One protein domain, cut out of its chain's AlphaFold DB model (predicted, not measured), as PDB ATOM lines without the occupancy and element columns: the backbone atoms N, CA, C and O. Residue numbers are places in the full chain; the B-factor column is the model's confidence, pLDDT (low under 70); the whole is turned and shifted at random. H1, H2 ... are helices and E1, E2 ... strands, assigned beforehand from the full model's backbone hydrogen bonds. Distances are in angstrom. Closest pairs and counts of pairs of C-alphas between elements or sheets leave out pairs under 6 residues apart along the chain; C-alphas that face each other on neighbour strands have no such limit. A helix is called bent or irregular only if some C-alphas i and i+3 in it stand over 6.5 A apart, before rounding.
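AT A GLANCE: This is residues 8 to 105 of the 212 residues of an uncharacterized protein of Candidatus Hydrogenedentes bacterium ADurb.Bin179 (UniProt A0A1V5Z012). A small sheet of three short parallel strands stands in the middle, with H4 covering one of its faces and running along the strands. The long axis runs through the sheet from one face to the other: H3 lies toward one end, with residues 82 to 87 sticking out there, and H1 with part of the long unnamed stretch 39 to 68 lies toward the other end. The printed part has 98 residues, with named elements in the order E1 H1 E2 E3 H2 H3 H4, four helices and three strands; the sheet's order is E1 E2 E3. The class is mixed, helices and strands. The whole is compact, with a radius of gyration of the C-alphas of 14.5 A and spans of 42 by 30 by 17 A.

IN THESE COORDINATES: The sheet holds E1, residues 8 to 11, E2, residues 35 to 38, and E3, residues 69 to 72. C-alpha 8 is at (150.249, 199.893, 240.353). H1, residues 18 to 30, is 16.7 A long and begins with C-alpha 18 at (149.860, 191.757, 254.692); it is irregular, but only just, with C-alphas 23 and 26 being 6.7 A apart. H2 is residues 76 to 82, and H3 is residues 86 to 90. H4, residues 93 to 104, is 16.1 A long and ends with C-alpha 104 at (159.597, 203.738, 234.791).

HOW THE PARTS SIT: E2 is the inner strand. E1 and E2 are parallel at 4 degrees, with N 10 and O 36 at 2.8 A, within hydrogen-bond range. E2 and E3 are parallel at 11 degrees, with N 70 and O 35 at 2.8 A. H4 is on the sheet at a height of 9.9 A, over E3 and, only just, over E2, on which 3 of its C-alphas fall; this makes two layers, a helix on one face of a sheet. On the local plane H4 and E3 stand at 12 degrees, and their closest C-alphas, Val 69 and Val 103, are 5.9 A apart. E1, H1 and E2 form a strand-helix-strand unit, two parallel neighbour strands with a helix between, its crossover right-handed. H1 only grazes the sheet, with residues 25 to 29; its closest C-alpha pair with E2 is Leu 29 and Leu 35, 7.5 A. H2 only grazes it too, with residues 76 to 78; its closest C-alpha pair with E1 is Gly 77 and Pro 11, 6.2 A. H3 is not on the sheet. H2 and H3 are close but not clearly touching, the closest C-alphas being Tyr 80 and Arg 89 at 5.6 A. H3 and H4 meet only through their link. Every O i to N i+4 pair is within hydrogen-bond range in H2, H3 and H4, and 7 of 9 are in H1.

THE WHOLE: The two C-alphas farthest apart, Gly 48 and Glu 87, are 42.9 A apart. The printed part has no cut. The link E2 to E3, 30 residues, is long. The mean pLDDT of the printed part is 89.9, and no printed residue is under 70.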
ATOM      1  N   LEU A   8     151.324 199.771 239.381       93.81
ATOM      2  CA  LEU A   8     150.249 199.893 240.353       93.81
ATOM      3  C   LEU A   8     150.473 201.175 241.145       93.81
ATOM      4  O   LEU A   8     151.564 201.394 241.667       93.81
ATOM      5  N   VAL A   9     149.437 202.005 241.240       91.50
ATOM      6  CA  VAL A   9     149.436 203.208 242.074       91.50
ATOM      7  C   VAL A   9     148.458 202.990 243.226       91.50
ATOM      8  O   VAL A   9     147.277 202.758 242.982       91.50
ATOM      9  N   ILE A  10     148.940 203.060 244.469       92.44
ATOM     10  CA  ILE A  10     148.132 202.907 245.687       92.44
ATOM     11  C   ILE A  10     148.101 204.248 246.437       92.44
ATOM     12  O   ILE A  10     149.046 204.564 247.170       92.44
ATOM     13  N   PRO A  11     147.052 205.067 246.253       89.56
ATOM     14  CA  PRO A  11     146.979 206.382 246.874       89.56
ATOM     15  C   PRO A  11     146.411 206.308 248.300       89.56
ATOM     16  O   PRO A  11     145.198 206.254 248.472       89.56
ATOM     17  N   ASP A  12     147.277 206.331 249.319       90.94
ATOM     18  CA  ASP A  12     146.903 206.438 250.748       90.94
ATOM     19  C   ASP A  12     145.855 205.409 251.212       90.94
ATOM     20  O   ASP A  12     144.942 205.699 251.985       90.94
ATOM     21  N   ALA A  13     145.974 204.174 250.720       92.56
ATOM     22  CA  ALA A  13     145.128 203.062 251.132       92.56
ATOM     23  C   ALA A  13     145.573 202.545 252.505       92.56
ATOM     24  O   ALA A  13     146.393 201.631 252.613       92.56
ATOM     25  N   GLN A  14     145.045 203.145 253.572       93.62
ATOM     26  CA  GLN A  14     145.480 202.854 254.943       93.62
ATOM     27  C   GLN A  14     145.254 201.401 255.376       93.62
ATOM     28  O   GLN A  14     145.971 200.905 256.241       93.62
ATOM     29  N   VAL A  15     144.285 200.714 254.770       95.38
ATOM     30  CA  VAL A  15     143.986 199.302 255.019       95.38
ATOM     31  C   VAL A  15     144.567 198.458 253.891       95.38
ATOM     32  O   VAL A  15     144.116 198.561 252.751       95.38
ATOM     33  N   LEU A  16     145.531 197.596 254.211       94.19
ATOM     34  CA  LEU A  16     146.054 196.576 253.302       94.19
ATOM     35  C   LEU A  16     146.277 195.278 254.076       94.19
ATOM     36  O   LEU A  16     146.732 195.282 255.220       94.19
ATOM     37  N   ASP A  17     145.945 194.155 253.449       91.69
ATOM     38  CA  ASP A  17     146.237 192.847 254.021       91.69
ATOM     39  C   ASP A  17     147.703 192.483 253.759       91.69
ATOM     40  O   ASP A  17     148.135 192.452 252.604       91.69
ATOM     41  N   SER A  18     148.466 192.193 254.816       89.94
ATOM     42  CA  SER A  18     149.860 191.757 254.692       89.94
ATOM     43  C   SER A  18     149.984 190.488 253.847       89.94
ATOM     44  O   SER A  18     150.920 190.387 253.062       89.94
ATOM     45  N   ALA A  19     149.001 189.579 253.907       91.56
ATOM     46  CA  ALA A  19     148.999 188.386 253.061       91.56
ATOM     47  C   ALA A  19     148.926 188.750 251.570       91.56
ATOM     48  O   ALA A  19     149.600 188.149 250.743       91.56
ATOM     49  N   TRP A  20     148.181 189.795 251.195       92.88
ATOM     50  CA  TRP A  20     148.165 190.266 249.808       92.88
ATOM     51  C   TRP A  20     149.509 190.880 249.389       92.88
ATOM     52  O   TRP A  20     149.939 190.711 248.243       92.88
ATOM     53  N   VAL A  21     150.195 191.565 250.309       93.69
ATOM     54  CA  VAL A  21     151.541 192.095 250.052       93.69
ATOM     55  C   VAL A  21     152.531 190.955 249.794       93.69
ATOM     56  O   VAL A  21     153.294 191.013 248.826       93.69
ATOM     57  N   GLU A  22     152.488 189.912 250.618       93.12
ATOM     58  CA  GLU A  22     153.375 188.748 250.533       93.12
ATOM     59  C   GLU A  22     153.052 187.853 249.328       93.12
ATOM     60  O   GLU A  22     153.939 187.547 248.537       93.12
ATOM     61  N   ASP A  23     151.784 187.495 249.127       94.56
ATOM     62  CA  ASP A  23     151.383 186.487 248.139       94.56
ATOM     63  C   ASP A  23     151.162 187.063 246.734       94.56
ATOM     64  O   ASP A  23     151.181 186.333 245.740       94.56
ATOM     65  N   THR A  24     150.896 188.368 246.620       94.69
ATOM     66  CA  THR A  24     150.532 188.997 245.341       94.69
ATOM     67  C   THR A  24     151.470 190.127 244.950       94.69
ATOM     68  O   THR A  24     152.009 190.104 243.840       94.69
ATOM     69  N   LEU A  25     151.656 191.125 245.818       95.44
ATOM     70  CA  LEU A  25     152.390 192.337 245.453       95.44
ATOM     71  C   LEU A  25     153.889 192.066 245.282       95.44
ATOM     72  O   LEU A  25     154.461 192.456 244.265       95.44
ATOM     73  N   THR A  26     154.503 191.362 246.234       94.81
ATOM     74  CA  THR A  26     155.943 191.057 246.219       94.81
ATOM     75  C   THR A  26     156.328 190.186 245.016       94.81
ATOM     76  O   THR A  26     157.170 190.625 244.230       94.81
ATOM     77  N   PRO A  27     155.654 189.049 244.730       95.00
ATOM     78  CA  PRO A  27     155.969 188.248 243.550       95.00
ATOM     79  C   PRO A  27     155.764 189.007 242.236       95.00
ATOM     80  O   PRO A  27     156.440 188.743 241.243       95.00
ATOM     81  N   TRP A  28     154.795 189.927 242.176       95.88
ATOM     82  CA  TRP A  28     154.573 190.752 240.989       95.88
ATOM     83  C   TRP A  28     155.695 191.780 240.775       95.88
ATOM     84  O   TRP A  28     156.149 191.951 239.640       95.88
ATOM     85  N   LEU A  29     156.193 192.408 241.845       94.94
ATOM     86  CA  LEU A  29     157.373 193.279 241.792       94.94
ATOM     87  C   LEU A  29     158.615 192.515 241.313       94.94
ATOM     88  O   LEU A  29     159.319 192.992 240.422       94.94
ATOM     89  N   GLU A  30     158.831 191.296 241.810       93.19
ATOM     90  CA  GLU A  30     159.937 190.424 241.387       93.19
ATOM     91  C   GLU A  30     159.881 190.069 239.892       93.19
ATOM     92  O   GLU A  30     160.917 189.959 239.235       93.19
ATOM     93  N   ARG A  31     158.676 189.960 239.313       93.31
ATOM     94  CA  ARG A  31     158.471 189.762 237.864       93.31
ATOM     95  C   ARG A  31     158.615 191.044 237.035       93.31
ATOM     96  O   ARG A  31     158.400 191.019 235.824       93.31
ATOM     97  N   GLY A  32     158.999 192.159 237.652       91.06
ATOM     98  CA  GLY A  32     159.257 193.430 236.979       91.06
ATOM     99  C   GLY A  32     158.109 194.436 237.041       91.06
ATOM    100  O   GLY A  32     158.177 195.444 236.325       91.06
ATOM    101  N   GLY A  33     157.101 194.186 237.884       93.75
ATOM    102  CA  GLY A  33     156.086 195.168 238.260       93.75
ATOM    103  C   GLY A  33     156.692 196.447 238.844       93.75
ATOM    104  O   GLY A  33     157.867 196.500 239.216       93.75
ATOM    105  N   ARG A  34     155.894 197.513 238.890       95.06
ATOM    106  CA  ARG A  34     156.323 198.847 239.342       95.06
ATOM    107  C   ARG A  34     155.309 199.414 240.315       95.06
ATOM    108  O   ARG A  34     154.143 199.548 239.960       95.06
ATOM    109  N   LEU A  35     155.725 199.795 241.511       95.31
ATOM    110  CA  LEU A  35     154.801 200.283 242.533       95.31
ATOM    111  C   LEU A  35     155.021 201.767 242.799       95.31
ATOM    112  O   LEU A  35     156.130 202.200 243.088       95.31
ATOM    113  N   VAL A  36     153.937 202.528 242.784       93.88
ATOM    114  CA  VAL A  36     153.871 203.849 243.404       93.88
ATOM    115  C   VAL A  36     152.882 203.760 244.554       93.88
ATOM    116  O   VAL A  36     151.757 203.308 244.365       93.88
ATOM    117  N   TYR A  37     153.261 204.208 245.743       93.56
ATOM    118  CA  TYR A  37     152.312 204.347 246.842       93.56
ATOM    119  C   TYR A  37     152.554 205.637 247.614       93.56
ATOM    120  O   TYR A  37     153.671 206.158 247.655       93.56
ATOM    121  N   THR A  38     151.485 206.185 248.186       91.44
ATOM    122  CA  THR A  38     151.524 207.496 248.842       91.44
ATOM    123  C   THR A  38     150.930 207.447 250.237       91.44
ATOM    124  O   THR A  38     150.022 206.657 250.465       91.44
ATOM    125  N   GLY A  39     151.340 208.346 251.127       90.94
ATOM    126  CA  GLY A  39     150.716 208.504 252.439       90.94
ATOM    127  C   GLY A  39     150.923 207.309 253.369       90.94
ATOM    128  O   GLY A  39     151.976 206.671 253.388       90.94
ATOM    129  N   ASP A  40     149.889 207.006 254.134       92.12
ATOM    130  CA  ASP A  40     149.864 206.048 255.231       92.12
ATOM    131  C   ASP A  40     149.361 204.666 254.776       92.12
ATOM    132  O   ASP A  40     148.642 203.969 255.497       92.12
ATOM    133  N   CYS A  41     149.724 204.245 253.558       94.12
ATOM    134  CA  CYS A  41     149.298 202.952 253.028       94.12
ATOM    135  C   CYS A  41     149.664 201.795 253.973       94.12
ATOM    136  O   CYS A  41     150.811 201.683 254.405       94.12
ATOM    137  N   GLY A  42     148.720 200.892 254.241       95.56
ATOM    138  CA  GLY A  42     148.966 199.664 255.002       95.56
ATOM    139  C   GLY A  42     149.236 199.840 256.501       95.56
ATOM    140  O   GLY A  42     149.850 198.963 257.108       95.56
ATOM    141  N   LEU A  43     148.806 200.945 257.121       96.25
ATOM    142  CA  LEU A  43     148.847 201.109 258.582       96.25
ATOM    143  C   LEU A  43     147.874 200.189 259.339       96.25
ATOM    144  O   LEU A  43     148.097 199.907 260.517       96.25
ATOM    145  N   TYR A  44     146.814 199.726 258.684       96.56
ATOM    146  CA  TYR A  44     145.801 198.838 259.247       96.56
ATOM    147  C   TYR A  44     145.704 197.550 258.430       96.56
ATOM    148  O   TYR A  44     145.908 197.544 257.214       96.56
ATOM    149  N   ARG A  45     145.370 196.455 259.111       93.81
ATOM    150  CA  ARG A  45     145.205 195.117 258.531       93.81
ATOM    151  C   ARG A  45     143.861 194.970 257.819       93.81
ATOM    152  O   ARG A  45     142.950 195.758 258.039       93.81
ATOM    153  N   GLY A  46     143.713 193.926 257.006       90.69
ATOM    154  CA  GLY A  46     142.452 193.609 256.328       90.69
ATOM    155  C   GLY A  46     141.301 193.206 257.264       90.69
ATOM    156  O   GLY A  46     141.469 193.047 258.477       90.69
ATOM    157  N   GLU A  47     140.125 192.988 256.670       90.75
ATOM    158  CA  GLU A  47     138.877 192.614 257.360       90.75
ATOM    159  C   GLU A  47     139.039 191.385 258.268       90.75
ATOM    160  O   GLU A  47     138.559 191.392 259.399       90.75
ATOM    161  N   GLY A  48     139.803 190.373 257.839       89.31
ATOM    162  CA  GLY A  48     140.072 189.169 258.639       89.31
ATOM    163  C   GLY A  48     140.784 189.436 259.975       89.31
ATOM    164  O   GLY A  48     140.780 188.587 260.860       89.31
ATOM    165  N   ASN A  49     141.363 190.628 260.141       90.44
ATOM    166  CA  ASN A  49     142.009 191.096 261.364       90.44
ATOM    167  C   ASN A  49     141.241 192.257 262.026       90.44
ATOM    168  O   ASN A  49     141.816 192.977 262.842       90.44
ATOM    169  N   ASN A  50     139.970 192.468 261.666       91.81
ATOM    170  CA  ASN A  50     139.112 193.550 262.162       91.81
ATOM    171  C   ASN A  50     139.727 194.951 262.017       91.81
ATOM    172  O   ASN A  50     139.518 195.808 262.874       91.81
ATOM    173  N   PHE A  51     140.510 195.182 260.960       94.19
ATOM    174  CA  PHE A  51     141.168 196.472 260.730       94.19
ATOM    175  C   PHE A  51     142.114 196.907 261.857       94.19
ATOM    176  O   PHE A  51     142.393 198.094 262.018       94.19
ATOM    177  N   ASN A  52     142.633 195.954 262.640       95.81
ATOM    178  CA  ASN A  52     143.625 196.243 263.668       95.81
ATOM    179  C   ASN A  52     144.854 196.933 263.067       95.81
ATOM    180  O   ASN A  52     145.260 196.658 261.936       95.81
ATOM    181  N   ARG A  53     145.475 197.817 263.849       96.00
ATOM    182  CA  ARG A  53     146.694 198.520 263.446       96.00
ATOM    183  C   ARG A  53     147.857 197.538 263.279       96.00
ATOM    184  O   ARG A  53     148.010 196.606 264.066       96.00
ATOM    185  N   ASN A  54     148.709 197.782 262.291       92.88
ATOM    186  CA  ASN A  54     150.016 197.145 262.204       92.88
ATOM    187  C   ASN A  54     150.971 197.806 263.209       92.88
ATOM    188  O   ASN A  54     151.325 198.977 263.069       92.88
ATOM    189  N   GLU A  55     151.358 197.066 264.252       92.62
ATOM    190  CA  GLU A  55     152.206 197.578 265.343       92.62
ATOM    191  C   GLU A  55     153.608 197.982 264.866       92.62
ATOM    192  O   GLU A  55     154.182 198.941 265.374       92.62
ATOM    193  N   GLU A  56     154.120 197.307 263.836       89.62
ATOM    194  CA  GLU A  56     155.423 197.577 263.216       89.62
ATOM    195  C   GLU A  56     155.378 198.721 262.182       89.62
ATOM    196  O   GLU A  56     156.393 199.064 261.579       89.62
ATOM    197  N   GLY A  57     154.213 199.346 261.984       91.88
ATOM    198  CA  GLY A  57     153.996 200.366 260.958       91.88
ATOM    199  C   GLY A  57     153.439 199.786 259.657       91.88
ATOM    200  O   GLY A  57     152.791 198.747 259.655       91.88
ATOM    201  N   SER A  58     153.625 200.494 258.543       95.38
ATOM    202  CA  SER A  58     153.067 200.091 257.245       95.38
ATOM    203  C   SER A  58     153.513 198.682 256.834       95.38
ATOM    204  O   SER A  58     154.711 198.403 256.794       95.38
ATOM    205  N   CYS A  59     152.579 197.828 256.404       94.88
ATOM    206  CA  CYS A  59     152.914 196.526 255.812       94.88
ATOM    207  C   CYS A  59     153.647 196.632 254.457       94.88
ATOM    208  O   CYS A  59     154.110 195.629 253.929       94.88
ATOM    209  N   LEU A  60     153.773 197.838 253.886       96.12
ATOM    210  CA  LEU A  60     154.575 198.111 252.689       96.12
ATOM    211  C   LEU A  60     155.991 198.605 253.020       96.12
ATOM    212  O   LEU A  60     156.780 198.810 252.100       96.12
ATOM    213  N   ALA A  61     156.338 198.811 254.297       93.69
ATOM    214  CA  ALA A  61     157.610 199.427 254.691       93.69
ATOM    215  C   ALA A  61     158.836 198.683 254.131       93.69
ATOM    216  O   ALA A  61     159.787 199.320 253.684       93.69
ATOM    217  N   ALA A  62     158.780 197.350 254.065       92.12
ATOM    218  CA  ALA A  62     159.845 196.516 253.502       92.12
ATOM    219  C   ALA A  62     160.053 196.697 251.982       92.12
ATOM    220  O   ALA A  62     161.083 196.291 251.444       92.12
ATOM    221  N   LEU A  63     159.086 197.295 251.276       94.00
ATOM    222  CA  LEU A  63     159.159 197.537 249.834       94.00
ATOM    223  C   LEU A  63     159.763 198.906 249.492       94.00
ATOM    224  O   LEU A  63     160.107 199.133 248.336       94.00
ATOM    225  N   HIS A  64     159.884 199.816 250.463       91.06
ATOM    226  CA  HIS A  64     160.218 201.225 250.231       91.06
ATOM    227  C   HIS A  64     161.511 201.406 249.417       91.06
ATOM    228  O   HIS A  64     161.529 202.155 248.438       91.06
ATOM    229  N   ASP A  65     162.564 200.676 249.780       88.31
ATOM    230  CA  ASP A  65     163.888 200.800 249.161       88.31
ATOM    231  C   ASP A  65     164.102 199.844 247.974       88.31
ATOM    232  O   ASP A  65     165.206 199.750 247.432       88.31
ATOM    233  N   GLN A  66     163.061 199.122 247.545       90.69
ATOM    234  CA  GLN A  66     163.174 198.216 246.408       90.69
ATOM    235  C   GLN A  66     163.287 198.976 245.077       90.69
ATOM    236  O   GLN A  66     162.706 200.053 244.897       90.69
ATOM    237  N   PRO A  67     164.005 198.412 244.086       87.88
ATOM    238  CA  PRO A  67     164.007 198.969 242.742       87.88
ATOM    239  C   PRO A  67     162.579 199.008 242.191       87.88
ATOM    240  O   PRO A  67     161.781 198.113 242.452       87.88
ATOM    241  N   ARG A  68     162.264 200.029 241.382       90.31
ATOM    242  CA  ARG A  68     160.935 200.211 240.759       90.31
ATOM    243  C   ARG A  68     159.789 200.445 241.750       90.31
ATOM    244  O   ARG A  68     158.622 200.375 241.360       90.31
ATOM    245  N   VAL A  69     160.122 200.791 242.993       94.56
ATOM    246  CA  VAL A  69     159.175 201.272 243.994       94.56
ATOM    247  C   VAL A  69     159.400 202.763 244.248       94.56
ATOM    248  O   VAL A  69     160.525 203.248 244.399       94.56
ATOM    249  N   ALA A  70     158.310 203.525 244.270       93.56
ATOM    250  CA  ALA A  70     158.299 204.917 244.684       93.56
ATOM    251  C   ALA A  70     157.288 205.121 245.809       93.56
ATOM    252  O   ALA A  70     156.078 205.033 245.604       93.56
ATOM    253  N   TYR A  71     157.812 205.444 246.987       92.81
ATOM    254  CA  TYR A  71     157.032 205.962 248.095       92.81
ATOM    255  C   TYR A  71     156.999 207.487 248.072       92.81
ATOM    256  O   TYR A  71     158.022 208.136 247.824       92.81
ATOM    257  N   ILE A  72     155.839 208.054 248.385       90.94
ATOM    258  CA  ILE A  72     155.679 209.478 248.659       90.94
ATOM    259  C   ILE A  72     154.987 209.632 250.005       90.94
ATOM    260  O   ILE A  72     153.831 209.256 250.149       90.94
ATOM    261  N   ALA A  73     155.676 210.209 250.988       89.81
ATOM    262  CA  ALA A  73     155.119 210.366 252.332       89.81
ATOM    263  C   ALA A  73     153.840 211.215 252.361       89.81
ATOM    264  O   ALA A  73     152.934 210.980 253.151       89.81
ATOM    265  N   GLU A  74     153.741 212.190 251.466       88.62
ATOM    266  CA  GLU A  74     152.545 213.006 251.317       88.62
ATOM    267  C   GLU A  74     151.467 212.236 250.550       88.62
ATOM    268  O   GLU A  74     151.743 211.623 249.517       88.62
ATOM    269  N   ASN A  75     150.209 212.347 250.982       84.94
ATOM    270  CA  ASN A  75     149.075 211.918 250.167       84.94
ATOM    271  C   ASN A  75     148.867 212.908 249.006       84.94
ATOM    272  O   ASN A  75     147.977 213.761 249.042       84.94
ATOM    273  N   LEU A  76     149.713 212.806 247.973       80.12
ATOM    274  CA  LEU A  76     149.657 213.689 246.806       80.12
ATOM    275  C   LEU A  76     148.302 213.641 246.100       80.12
ATOM    276  O   LEU A  76     147.863 214.668 245.590       80.12
ATOM    277  N   GLY A  77     147.633 212.484 246.093       79.06
ATOM    278  CA  GLY A  77     146.292 212.350 245.528       79.06
ATOM    279  C   GLY A  77     145.288 213.245 246.255       79.06
ATOM    280  O   GLY A  77     144.613 214.060 245.635       79.06
ATOM    281  N   ARG A  78     145.238 213.171 247.587       82.69
ATOM    282  CA  ARG A  78     144.366 214.034 248.395       82.69
ATOM    283  C   ARG A  78     144.756 215.500 248.295       82.69
ATOM    284  O   ARG A  78     143.865 216.331 248.167       82.69
ATOM    285  N   VAL A  79     146.052 215.822 248.333       86.00
ATOM    286  CA  VAL A  79     146.521 217.205 248.143       86.00
ATOM    287  C   VAL A  79     145.997 217.745 246.816       86.00
ATOM    288  O   VAL A  79     145.391 218.806 246.816       86.00
ATOM    289  N   TYR A  80     146.127 216.993 245.720       86.06
ATOM    290  CA  TYR A  80     145.611 217.385 244.407       86.06
ATOM    291  C   TYR A  80     144.109 217.713 244.428       86.06
ATOM    292  O   TYR A  80     143.704 218.761 243.926       86.06
ATOM    293  N   TYR A  81     143.285 216.861 245.046       81.62
ATOM    294  CA  TYR A  81     141.835 217.084 245.105       81.62
ATOM    295  C   TYR A  81     141.409 218.221 246.040       81.62
ATOM    296  O   TYR A  81     140.350 218.804 245.825       81.62
ATOM    297  N   LEU A  82     142.215 218.548 247.053       86.75
ATOM    298  CA  LEU A  82     141.936 219.643 247.988       86.75
ATOM    299  C   LEU A  82     142.364 221.022 247.467       86.75
ATOM    300  O   LEU A  82     142.096 222.017 248.131       86.75
ATOM    301  N   LEU A  83     143.035 221.104 246.316       88.69
ATOM    302  CA  LEU A  83     143.397 222.385 245.716       88.69
ATOM    303  C   LEU A  83     142.194 223.025 245.016       88.69
ATOM    304  O   LEU A  83     141.518 222.379 244.207       88.69
ATOM    305  N   ASP A  84     141.992 224.313 245.297       85.56
ATOM    306  CA  ASP A  84     140.828 225.091 244.858       85.56
ATOM    307  C   ASP A  84     140.891 225.539 243.392       85.56
ATOM    308  O   ASP A  84     139.858 225.832 242.795       85.56
ATOM    309  N   THR A  85     142.085 225.599 242.791       83.81
ATOM    310  CA  THR A  85     142.261 226.096 241.418       83.81
ATOM    311  C   THR A  85     142.932 225.078 240.504       83.81
ATOM    312  O   THR A  85     143.722 224.231 240.940       83.81
ATOM    313  N   LEU A  86     142.628 225.167 239.206       77.19
ATOM    314  CA  LEU A  86     143.248 224.322 238.186       77.19
ATOM    315  C   LEU A  86     144.747 224.606 238.070       77.19
ATOM    316  O   LEU A  86     145.522 223.670 237.913       77.19
ATOM    317  N   GLU A  87     145.171 225.860 238.224       80.69
ATOM    318  CA  GLU A  87     146.580 226.262 238.179       80.69
ATOM    319  C   GLU A  87     147.379 225.634 239.326       80.69
ATOM    320  O   GLU A  87     148.498 225.162 239.125       80.69
ATOM    321  N   ALA A  88     146.803 225.574 240.531       86.06
ATOM    322  CA  ALA A  88     147.457 224.944 241.671       86.06
ATOM    323  C   ALA A  88     147.596 223.427 241.469       86.06
ATOM    324  O   ALA A  88     148.635 222.847 241.790       86.06
ATOM    325  N   ARG A  89     146.568 222.781 240.902       84.75
ATOM    326  CA  ARG A  89     146.610 221.360 240.526       84.75
ATOM    327  C   ARG A  89     147.664 221.097 239.455       84.75
ATOM    328  O   ARG A  89     148.444 220.154 239.576       84.75
ATOM    329  N   ASP A  90     147.718 221.958 238.446       81.38
ATOM    330  CA  ASP A  90     148.678 221.885 237.350       81.38
ATOM    331  C   ASP A  90     150.129 221.999 237.841       81.38
ATOM    332  O   ASP A  90     151.004 221.255 237.395       81.38
ATOM    333  N   ALA A  91     150.373 222.839 238.852       85.44
ATOM    334  CA  ALA A  91     151.680 222.982 239.487       85.44
ATOM    335  C   ALA A  91     152.194 221.689 240.159       85.44
ATOM    336  O   ALA A  91     153.397 221.561 240.399       85.44
ATOM    337  N   LEU A  92     151.329 220.702 240.433       85.75
ATOM    338  CA  LEU A  92     151.739 219.386 240.936       85.75
ATOM    339  C   LEU A  92     152.199 218.423 239.832       85.75
ATOM    340  O   LEU A  92     152.856 217.424 240.142       85.75
ATOM    341  N   ARG A  93     151.914 218.704 238.552       80.12
ATOM    342  CA  ARG A  93     152.261 217.827 237.420       80.12
ATOM    343  C   ARG A  93     153.740 217.422 237.397       80.12
ATOM    344  O   ARG A  93     153.989 216.221 237.289       80.12
ATOM    345  N   PRO A  94     154.729 218.325 237.582       82.06
ATOM    346  CA  PRO A  94     156.137 217.924 237.612       82.06
ATOM    347  C   PRO A  94     156.457 216.897 238.708       82.06
ATOM    348  O   PRO A  94     157.304 216.027 238.504       82.06
ATOM    349  N   ARG A  95     155.759 216.948 239.854       85.38
ATOM    350  CA  ARG A  95     155.934 215.966 240.936       85.38
ATOM    351  C   ARG A  95     155.395 214.598 240.524       85.38
ATOM    352  O   ARG A  95     156.104 213.609 240.690       85.38
ATOM    353  N   PHE A  96     154.197 214.538 239.938       83.38
ATOM    354  CA  PHE A  96     153.639 213.285 239.415       83.38
ATOM    355  C   PHE A  96     154.531 212.678 238.329       83.38
ATOM    356  O   PHE A  96     154.871 211.497 238.401       83.38
ATOM    357  N   SER A  97     154.989 213.489 237.371       79.50
ATOM    358  CA  SER A  97     155.901 213.037 236.317       79.50
ATOM    359  C   SER A  97     157.222 212.508 236.882       79.50
ATOM    360  O   SER A  97     157.693 211.467 236.435       79.50
ATOM    361  N   GLY A  98     157.795 213.167 237.895       83.62
ATOM    362  CA  GLY A  98     159.028 212.711 238.546       83.62
ATOM    363  C   GLY A  98     158.883 211.359 239.251       83.62
ATOM    364  O   GLY A  98     159.783 210.522 239.189       83.62
ATOM    365  N   VAL A  99     157.733 211.108 239.877       86.94
ATOM    366  CA  VAL A  99     157.430 209.829 240.542       86.94
ATOM    367  C   VAL A  99     157.297 208.702 239.525       86.94
ATOM    368  O   VAL A  99     157.882 207.635 239.709       86.94
ATOM    369  N   ILE A 100     156.561 208.943 238.437       84.88
ATOM    370  CA  ILE A 100     156.423 207.963 237.359       84.88
ATOM    371  C   ILE A 100     157.785 207.693 236.718       84.88
ATOM    372  O   ILE A 100     158.152 206.534 236.553       84.88
ATOM    373  N   LEU A 101     158.582 208.731 236.452       82.62
ATOM    374  CA  LEU A 101     159.940 208.582 235.929       82.62
ATOM    375  C   LEU A 101     160.818 207.711 236.841       82.62
ATOM    376  O   LEU A 101     161.545 206.858 236.340       82.62
ATOM    377  N   LYS A 102     160.720 207.863 238.170       84.69
ATOM    378  CA  LYS A 102     161.483 207.046 239.132       84.69
ATOM    379  C   LYS A 102     161.202 205.549 238.976       84.69
ATOM    380  O   LYS A 102     162.131 204.749 239.060       84.69
ATOM    381  N   VAL A 103     159.945 205.160 238.762       87.38
ATOM    382  CA  VAL A 103     159.579 203.738 238.624       87.38
ATOM    383  C   VAL A 103     159.725 203.223 237.195       87.38
ATOM    384  O   VAL A 103     159.991 202.038 236.985       87.38
ATOM    385  N   TRP A 104     159.555 204.098 236.204       83.00
ATOM    386  CA  TRP A 104     159.597 203.738 234.791       83.00
ATOM    387  C   TRP A 104     161.024 203.705 234.234       83.00
ATOM    388  O   TRP A 104     161.306 202.896 233.354       83.00
ATOM    389  N   GLY A 105     161.934 204.521 234.776       75.88
ATOM    390  CA  GLY A 105     163.350 204.606 234.391       75.88
ATOM    391  C   GLY A 105     163.615 205.421 233.122       75.88
ATOM    392  O   GLY A 105     164.717 205.924 232.930       75.88
TER     393      GLY A 105